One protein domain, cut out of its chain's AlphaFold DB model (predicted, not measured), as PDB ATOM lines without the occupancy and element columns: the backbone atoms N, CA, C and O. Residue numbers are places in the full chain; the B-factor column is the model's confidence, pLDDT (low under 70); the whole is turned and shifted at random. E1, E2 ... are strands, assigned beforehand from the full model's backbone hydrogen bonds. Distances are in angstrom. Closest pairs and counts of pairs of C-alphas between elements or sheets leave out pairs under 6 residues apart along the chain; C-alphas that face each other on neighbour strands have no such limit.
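What this domain is: This is residues 55 to 113 of the 475 residues of an uncharacterized protein of Deltaproteobacteria bacterium HGW-Deltaproteobacteria-22 (UniProt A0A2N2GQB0). Three small two-stranded hairpins follow one another along a slender, loose rod: E1 and E2 at one end, E3 and E4 in the middle, and E5 and E6, the longest, at the other end. A long looped stretch, residues 64 to 78, separates the first hairpin from the second. The printed part has 59 residues with six named strands, E1 to E6 in chain order, and no named helix; each sheet is an antiparallel pair. The class is all strand, though 25 of the 59 residues are in named elements. The whole is loose, with a radius of gyration of the C-alphas of 13.7 A, and spans 46 by 22 by 15 A.

How they stand to each other: E1, residues 55 to 57, and E2, residues 60 to 63, form an antiparallel hairpin at 134 degrees, with N 55 and O 62 within hydrogen-bond range at 2.8 A. E3, residues 79 to 81, and E4, residues 87 to 89, form a hairpin at 140 degrees, with N 80 and O 88 at 2.9 A. E2 and E3 are apart. E5, residues 99 to 104, and E6, residues 107 to 112, form a hairpin at 141 degrees, with N 102 and O 109 at 2.9 A. The closest C-alphas of E4 and E5 are those of Leu 89 and Cys 101, 6.7 A apart.

Where its parts are: E1 begins at C-alpha 55 (29.519, -25.387, 4.644). E2 is 9.9 A long, E5 13.4 A and E6 15.2 A; E1 is 6.2 A, and E3 and E4 are 6.7 A each. E6 ends at C-alpha 112 (43.095, 8.512, 1.153).

The domain as a whole: The C-alphas farthest apart, of Thr 59 and Tyr 98, are 46.4 A apart. The link from E2 to E3 is long, with 15 residues. The printed part has no cut, and no printed residue is under 70 in pLDDT.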
ATOM      1  N   SER A  55      29.480 -24.159   5.440       90.50
ATOM      2  CA  SER A  55      29.519 -25.387   4.644       90.50
ATOM      3  C   SER A  55      30.025 -26.570   5.466       90.50
ATOM      4  O   SER A  55      30.840 -26.426   6.373       90.50
ATOM      5  N   CYS A  56      29.515 -27.767   5.166       88.62
ATOM      6  CA  CYS A  56      29.945 -28.979   5.856       88.62
ATOM      7  C   CYS A  56      31.194 -29.572   5.195       88.62
ATOM      8  O   CYS A  56      31.113 -30.244   4.157       88.62
ATOM      9  N   VAL A  57      32.344 -29.385   5.832       86.94
ATOM     10  CA  VAL A  57      33.637 -29.911   5.394       86.94
ATOM     11  C   VAL A  57      34.096 -30.947   6.415       86.94
ATOM     12  O   VAL A  57      34.239 -30.668   7.598       86.94
ATOM     13  N   ASN A  58      34.277 -32.201   5.983       86.94
ATOM     14  CA  ASN A  58      34.746 -33.294   6.849       86.94
ATOM     15  C   ASN A  58      33.964 -33.447   8.172       86.94
ATOM     16  O   ASN A  58      34.558 -33.724   9.211       86.94
ATOM     17  N   THR A  59      32.634 -33.306   8.136       85.44
ATOM     18  CA  THR A  59      31.723 -33.381   9.305       85.44
ATOM     19  C   THR A  59      31.827 -32.228  10.315       85.44
ATOM     20  O   THR A  59      31.196 -32.296  11.368       85.44
ATOM     21  N   VAL A  60      32.551 -31.157   9.978       87.31
ATOM     22  CA  VAL A  60      32.609 -29.894  10.726       87.31
ATOM     23  C   VAL A  60      31.954 -28.791   9.889       87.31
ATOM     24  O   VAL A  60      32.090 -28.776   8.666       87.31
ATOM     25  N   CYS A  61      31.194 -27.904  10.534       88.69
ATOM     26  CA  CYS A  61      30.660 -26.716   9.877       88.69
ATOM     27  C   CYS A  61      31.735 -25.630   9.873       88.69
ATOM     28  O   CYS A  61      32.138 -25.170  10.938       88.69
ATOM     29  N   GLU A  62      32.198 -25.258   8.684       89.69
ATOM     30  CA  GLU A  62      33.184 -24.199   8.464       89.69
ATOM     31  C   GLU A  62      32.489 -22.996   7.805       89.69
ATOM     32  O   GLU A  62      31.562 -23.209   7.013       89.69
ATOM     33  N   PRO A  63      32.879 -21.746   8.111       89.50
ATOM     34  CA  PRO A  63      32.327 -20.568   7.443       89.50
ATOM     35  C   PRO A  63      32.471 -20.654   5.914       89.50
ATOM     36  O   PRO A  63      33.446 -21.197   5.394       89.50
ATOM     37  N   LEU A  64      31.485 -20.134   5.178       88.06
ATOM     38  CA  LEU A  64      31.621 -19.918   3.735       88.06
ATOM     39  C   LEU A  64      32.686 -18.849   3.448       88.06
ATOM     40  O   LEU A  64      32.988 -18.012   4.294       88.06
ATOM     41  N   GLU A  65      33.231 -18.847   2.231       82.94
ATOM     42  CA  GLU A  65      34.177 -17.814   1.796       82.94
ATOM     43  C   GLU A  65      33.565 -16.409   1.956       82.94
ATOM     44  O   GLU A  65      32.468 -16.140   1.460       82.94
ATOM     45  N   GLY A  66      34.265 -15.528   2.679       78.56
ATOM     46  CA  GLY A  66      33.798 -14.178   3.017       78.56
ATOM     47  C   GLY A  66      32.893 -14.086   4.256       78.56
ATOM     48  O   GLY A  66      32.523 -12.974   4.635       78.56
ATOM     49  N   MET A  67      32.561 -15.216   4.891       91.44
ATOM     50  CA  MET A  67      31.816 -15.274   6.151       91.44
ATOM     51  C   MET A  67      32.737 -15.590   7.339       91.44
ATOM     52  O   MET A  67      33.831 -16.120   7.162       91.44
ATOM     53  N   CYS A  68      32.280 -15.313   8.557       92.06
ATOM     54  CA  CYS A  68      33.048 -15.516   9.785       92.06
ATOM     55  C   CYS A  68      32.181 -16.027  10.941       92.06
ATOM     56  O   CYS A  68      31.024 -15.640  11.097       92.06
ATOM     57  N   ALA A  69      32.741 -16.890  11.784       89.56
ATOM     58  CA  ALA A  69      32.180 -17.222  13.091       89.56
ATOM     59  C   ALA A  69      32.755 -16.301  14.177       89.56
ATOM     60  O   ALA A  69      32.034 -15.901  15.094       89.56
ATOM     61  N   ASP A  70      34.036 -15.946  14.059       90.06
ATOM     62  CA  ASP A  70      34.704 -14.938  14.875       90.06
ATOM     63  C   ASP A  70      35.790 -14.182  14.083       90.06
ATOM     64  O   ASP A  70      35.969 -14.383  12.885       90.06
ATOM     65  N   VAL A  71      36.493 -13.252  14.737       87.06
ATOM     66  CA  VAL A  71      37.510 -12.397  14.091       87.06
ATOM     67  C   VAL A  71      38.672 -13.205  13.498       87.06
ATOM     68  O   VAL A  71      39.272 -12.763  12.525       87.06
ATOM     69  N   SER A  72      38.977 -14.395  14.027       88.81
ATOM     70  CA  SER A  72      40.066 -15.231  13.506       88.81
ATOM     71  C   SER A  72      39.772 -15.842  12.133       88.81
ATOM     72  O   SER A  72      40.706 -16.264  11.452       88.81
ATOM     73  N   ASP A  73      38.505 -15.836  11.707       88.94
ATOM     74  CA  ASP A  73      38.095 -16.232  10.356       88.94
ATOM     75  C   ASP A  73      38.263 -15.097   9.330       88.94
ATOM     76  O   ASP A  73      38.115 -15.317   8.127       88.94
ATOM     77  N   CYS A  74      38.560 -13.875   9.781       90.38
ATOM     78  CA  CYS A  74      38.714 -12.725   8.902       90.38
ATOM     79  C   CYS A  74      40.136 -12.589   8.332       90.38
ATOM     80  O   CYS A  74      41.087 -13.145   8.882       90.38
ATOM     81  N   PRO A  75      40.314 -11.832   7.225       90.25
ATOM     82  CA  PRO A  75      41.613 -11.706   6.558       90.25
ATOM     83  C   PRO A  75      42.738 -11.177   7.458       90.25
ATOM     84  O   PRO A  75      43.908 -11.479   7.215       90.25
ATOM     85  N   SER A  76      42.389 -10.387   8.476       91.19
ATOM     86  CA  SER A  76      43.314  -9.853   9.472       91.19
ATOM     87  C   SER A  76      42.578  -9.340  10.716       91.19
ATOM     88  O   SER A  76      41.349  -9.230  10.731       91.19
ATOM     89  N   ASP A  77      43.358  -8.937  11.723       89.25
ATOM     90  CA  ASP A  77      42.876  -8.308  12.960       89.25
ATOM     91  C   ASP A  77      42.209  -6.931  12.736       89.25
ATOM     92  O   ASP A  77      41.588  -6.392  13.652       89.25
ATOM     93  N   ALA A  78      42.302  -6.356  11.529       90.75
ATOM     94  CA  ALA A  78      41.631  -5.107  11.167       90.75
ATOM     95  C   ALA A  78      40.109  -5.269  11.011       90.75
ATOM     96  O   ALA A  78      39.362  -4.291  11.086       90.75
ATOM     97  N   TYR A  79      39.645  -6.492  10.761       92.31
ATOM     98  CA  TYR A  79      38.246  -6.778  10.484       92.31
ATOM     99  C   TYR A  79      37.502  -7.165  11.757       92.31
ATOM    100  O   TYR A  79      38.039  -7.774  12.679       92.31
ATOM    101  N   THR A  80      36.212  -6.861  11.777       92.06
ATOM    102  CA  THR A  80      35.289  -7.353  12.795       92.06
ATOM    103  C   THR A  80      34.314  -8.329  12.162       92.06
ATOM    104  O   THR A  80      33.864  -8.119  11.036       92.06
ATOM    105  N   CYS A  81      33.987  -9.400  12.881       92.38
ATOM    106  CA  CYS A  81      32.919 -10.295  12.465       92.38
ATOM    107  C   CYS A  81      31.575  -9.742  12.950       92.38
ATOM    108  O   CYS A  81      31.371  -9.588  14.159       92.38
ATOM    109  N   THR A  82      30.675  -9.404  12.026       92.88
ATOM    110  CA  THR A  82      29.354  -8.863  12.375       92.88
ATOM    111  C   THR A  82      28.393  -9.952  12.853       92.88
ATOM    112  O   THR A  82      28.658 -11.148  12.739       92.88
ATOM    113  N   ALA A  83      27.232  -9.543  13.377       90.50
ATOM    114  CA  ALA A  83      26.167 -10.474  13.759       90.50
ATOM    115  C   ALA A  83      25.587 -11.239  12.554       90.50
ATOM    116  O   ALA A  83      25.005 -12.306  12.721       90.50
ATOM    117  N   GLU A  84      25.753 -10.701  11.345       92.12
ATOM    118  CA  GLU A  84      25.403 -11.324  10.069       92.12
ATOM    119  C   GLU A  84      26.525 -12.216   9.514       92.12
ATOM    120  O   GLU A  84      26.441 -12.645   8.364       92.12
ATOM    121  N   HIS A  85      27.556 -12.502  10.317       91.62
ATOM    122  CA  HIS A  85      28.685 -13.359   9.959       91.62
ATOM    123  C   HIS A  85      29.520 -12.826   8.796       91.62
ATOM    124  O   HIS A  85      30.071 -13.610   8.036       91.62
ATOM    125  N   GLN A  86      29.640 -11.506   8.651       92.44
ATOM    126  CA  GLN A  86      30.465 -10.881   7.617       92.44
ATOM    127  C   GLN A  86      31.704 -10.233   8.228       92.44
ATOM    128  O   GLN A  86      31.617  -9.566   9.261       92.44
ATOM    129  N   CYS A  87      32.851 -10.387   7.568       90.94
ATOM    130  CA  CYS A  87      34.047  -9.627   7.916       90.94
ATOM    131  C   CYS A  87      33.902  -8.198   7.399       90.94
ATOM    132  O   CYS A  87      33.968  -7.958   6.193       90.94
ATOM    133  N   VAL A  88      33.722  -7.245   8.311       91.88
ATOM    134  CA  VAL A  88      33.584  -5.824   7.985       91.88
ATOM    135  C   VAL A  88      34.758  -5.053   8.559       91.88
ATOM    136  O   VAL A  88      35.109  -5.177   9.734       91.88
ATOM    137  N   LEU A  89      35.358  -4.242   7.699       92.50
ATOM    138  CA  LEU A  89      36.428  -3.331   8.050       92.50
ATOM    139  C   LEU A  89      35.827  -1.992   8.485       92.50
ATOM    140  O   LEU A  89      35.147  -1.326   7.704       92.50
ATOM    141  N   THR A  90      36.078  -1.597   9.731       90.44
ATOM    142  CA  THR A  90      35.608  -0.322  10.289       90.44
ATOM    143  C   THR A  90      36.731   0.371  11.035       90.44
ATOM    144  O   THR A  90      37.360  -0.228  11.906       90.44
ATOM    145  N   CYS A  91      36.939   1.649  10.751       92.50
ATOM    146  CA  CYS A  91      37.935   2.457  11.437       92.50
ATOM    147  C   CYS A  91      37.293   3.149  12.641       92.50
ATOM    148  O   CYS A  91      36.114   3.504  12.618       92.50
ATOM    149  N   THR A  92      38.051   3.299  13.727       88.62
ATOM    150  CA  THR A  92      37.627   4.067  14.905       88.62
ATOM    151  C   THR A  92      38.754   5.024  15.309       88.62
ATOM    152  O   THR A  92      39.802   4.549  15.750       88.62
ATOM    153  N   PRO A  93      38.559   6.353  15.209       88.94
ATOM    154  CA  PRO A  93      37.341   7.036  14.752       88.94
ATOM    155  C   PRO A  93      36.988   6.718  13.290       88.94
ATOM    156  O   PRO A  93      37.823   6.218  12.539       88.94
ATOM    157  N   GLU A  94      35.727   6.964  12.924       90.56
ATOM    158  CA  GLU A  94      35.264   6.836  11.540       90.56
ATOM    159  C   GLU A  94      36.107   7.734  10.626       90.56
ATOM    160  O   GLU A  94      36.509   8.830  11.030       90.56
ATOM    161  N   CYS A  95      36.404   7.244   9.423       89.81
ATOM    162  CA  CYS A  95      37.236   7.972   8.476       89.81
ATOM    163  C   CYS A  95      36.552   9.244   7.983       89.81
ATOM    164  O   CYS A  95      35.323   9.333   7.929       89.81
ATOM    165  N   GLY A  96      37.367  10.235   7.628       86.56
ATOM    166  CA  GLY A  96      36.880  11.467   7.035       86.56
ATOM    167  C   GLY A  96      36.199  11.232   5.687       86.56
ATOM    168  O   GLY A  96      36.313  10.178   5.065       86.56
ATOM    169  N   PHE A  97      35.516  12.264   5.196       85.69
ATOM    170  CA  PHE A  97      34.781  12.209   3.928       85.69
ATOM    171  C   PHE A  97      35.657  11.818   2.718       85.69
ATOM    172  O   PHE A  97      35.186  11.152   1.798       85.69
ATOM    173  N   TYR A  98      36.938  12.201   2.734       89.56
ATOM    174  CA  TYR A  98      37.920  11.929   1.674       89.56
ATOM    175  C   TYR A  98      38.797  10.699   1.942       89.56
ATOM    176  O   TYR A  98      39.814  10.488   1.276       89.56
ATOM    177  N   GLU A  99      38.412   9.883   2.917       91.00
ATOM    178  CA  GLU A  99      39.172   8.727   3.361       91.00
ATOM    179  C   GLU A  99      38.335   7.447   3.249       91.00
ATOM    180  O   GLU A  99      37.113   7.441   3.399       91.00
ATOM    181  N   ASP A 100      39.024   6.340   3.002       90.75
ATOM    182  CA  ASP A 100      38.491   4.991   3.090       90.75
ATOM    183  C   ASP A 100      39.141   4.279   4.274       90.75
ATOM    184  O   ASP A 100      40.322   4.473   4.567       90.75
ATOM    185  N   CYS A 101      38.387   3.415   4.949       93.00
ATOM    186  CA  CYS A 101      38.999   2.504   5.902       93.00
ATOM    187  C   CYS A 101      39.673   1.363   5.133       93.00
ATOM    188  O   CYS A 101      39.007   0.645   4.386       93.00
ATOM    189  N   ALA A 102      40.982   1.198   5.316       93.62
ATOM    190  CA  ALA A 102      41.773   0.141   4.698       93.62
ATOM    191  C   ALA A 102      42.511  -0.691   5.754       93.62
ATOM    192  O   ALA A 102      42.863  -0.206   6.829       93.62
ATOM    193  N   ASP A 103      42.744  -1.962   5.437       93.12
ATOM    194  CA  ASP A 103      43.614  -2.825   6.225       93.12
ATOM    195  C   ASP A 103      45.072  -2.549   5.842       93.12
ATOM    196  O   ASP A 103      45.530  -2.922   4.759       93.12
ATOM    197  N   VAL A 104      45.789  -1.864   6.732       93.50
ATOM    198  CA  VAL A 104      47.211  -1.562   6.583       93.50
ATOM    199  C   VAL A 104      47.976  -2.407   7.590       93.50
ATOM    200  O   VAL A 104      47.955  -2.140   8.789       93.50
ATOM    201  N   GLU A 105      48.641  -3.449   7.088       92.25
ATOM    202  CA  GLU A 105      49.463  -4.370   7.888       92.25
ATOM    203  C   GLU A 105      48.707  -5.014   9.070       92.25
ATOM    204  O   GLU A 105      49.272  -5.232  10.142       92.25
ATOM    205  N   GLY A 106      47.425  -5.340   8.884       90.12
ATOM    206  CA  GLY A 106      46.575  -5.945   9.909       90.12
ATOM    207  C   GLY A 106      45.901  -4.935  10.836       90.12
ATOM    208  O   GLY A 106      45.332  -5.334  11.849       90.12
ATOM    209  N   THR A 107      45.966  -3.637  10.524       92.25
ATOM    210  CA  THR A 107      45.334  -2.566  11.306       92.25
ATOM    211  C   THR A 107      44.375  -1.750  10.444       92.25
ATOM    212  O   THR A 107      44.760  -1.218   9.401       92.25
ATOM    213  N   ALA A 108      43.137  -1.585  10.920       94.38
ATOM    214  CA  ALA A 108      42.149  -0.710  10.297       94.38
ATOM    215  C   ALA A 108      42.615   0.749  10.384       94.38
ATOM    216  O   ALA A 108      42.669   1.333  11.467       94.38
ATOM    217  N   THR A 109      42.976   1.317   9.239       94.38
ATOM    218  CA  THR A 109      43.580   2.643   9.130       94.38
ATOM    219  C   THR A 109      42.831   3.454   8.086       94.38
ATOM    220  O   THR A 109      42.550   2.957   6.995       94.38
ATOM    221  N   CYS A 110      42.514   4.707   8.405       93.25
ATOM    222  CA  CYS A 110      41.977   5.631   7.415       93.25
ATOM    223  C   CYS A 110      43.083   6.012   6.434       93.25
ATOM    224  O   CYS A 110      44.159   6.459   6.831       93.25
ATOM    225  N   VAL A 111      42.822   5.782   5.155       91.12
ATOM    226  CA  VAL A 111      43.718   6.112   4.048       91.12
ATOM    227  C   VAL A 111      42.977   6.991   3.056       91.12
ATOM    228  O   VAL A 111      41.751   6.978   3.012       91.12
ATOM    229  N   GLN A 112      43.706   7.734   2.227       90.12
ATOM    230  CA  GLN A 112      43.095   8.512   1.153       90.12
ATOM    231  C   GLN A 112      42.229   7.616   0.261       90.12
ATOM    232  O   GLN A 112      42.659   6.533  -0.148       90.12
ATOM    233  N   ALA A 113      41.022   8.083  -0.054       89.75
ATOM    234  CA  ALA A 113      40.093   7.306  -0.848       89.75
ATOM    235  C   ALA A 113      40.628   7.039  -2.266       89.75
ATOM    236  O   ALA A 113      41.174   7.928  -2.921       89.75
TER     237      ALA A 113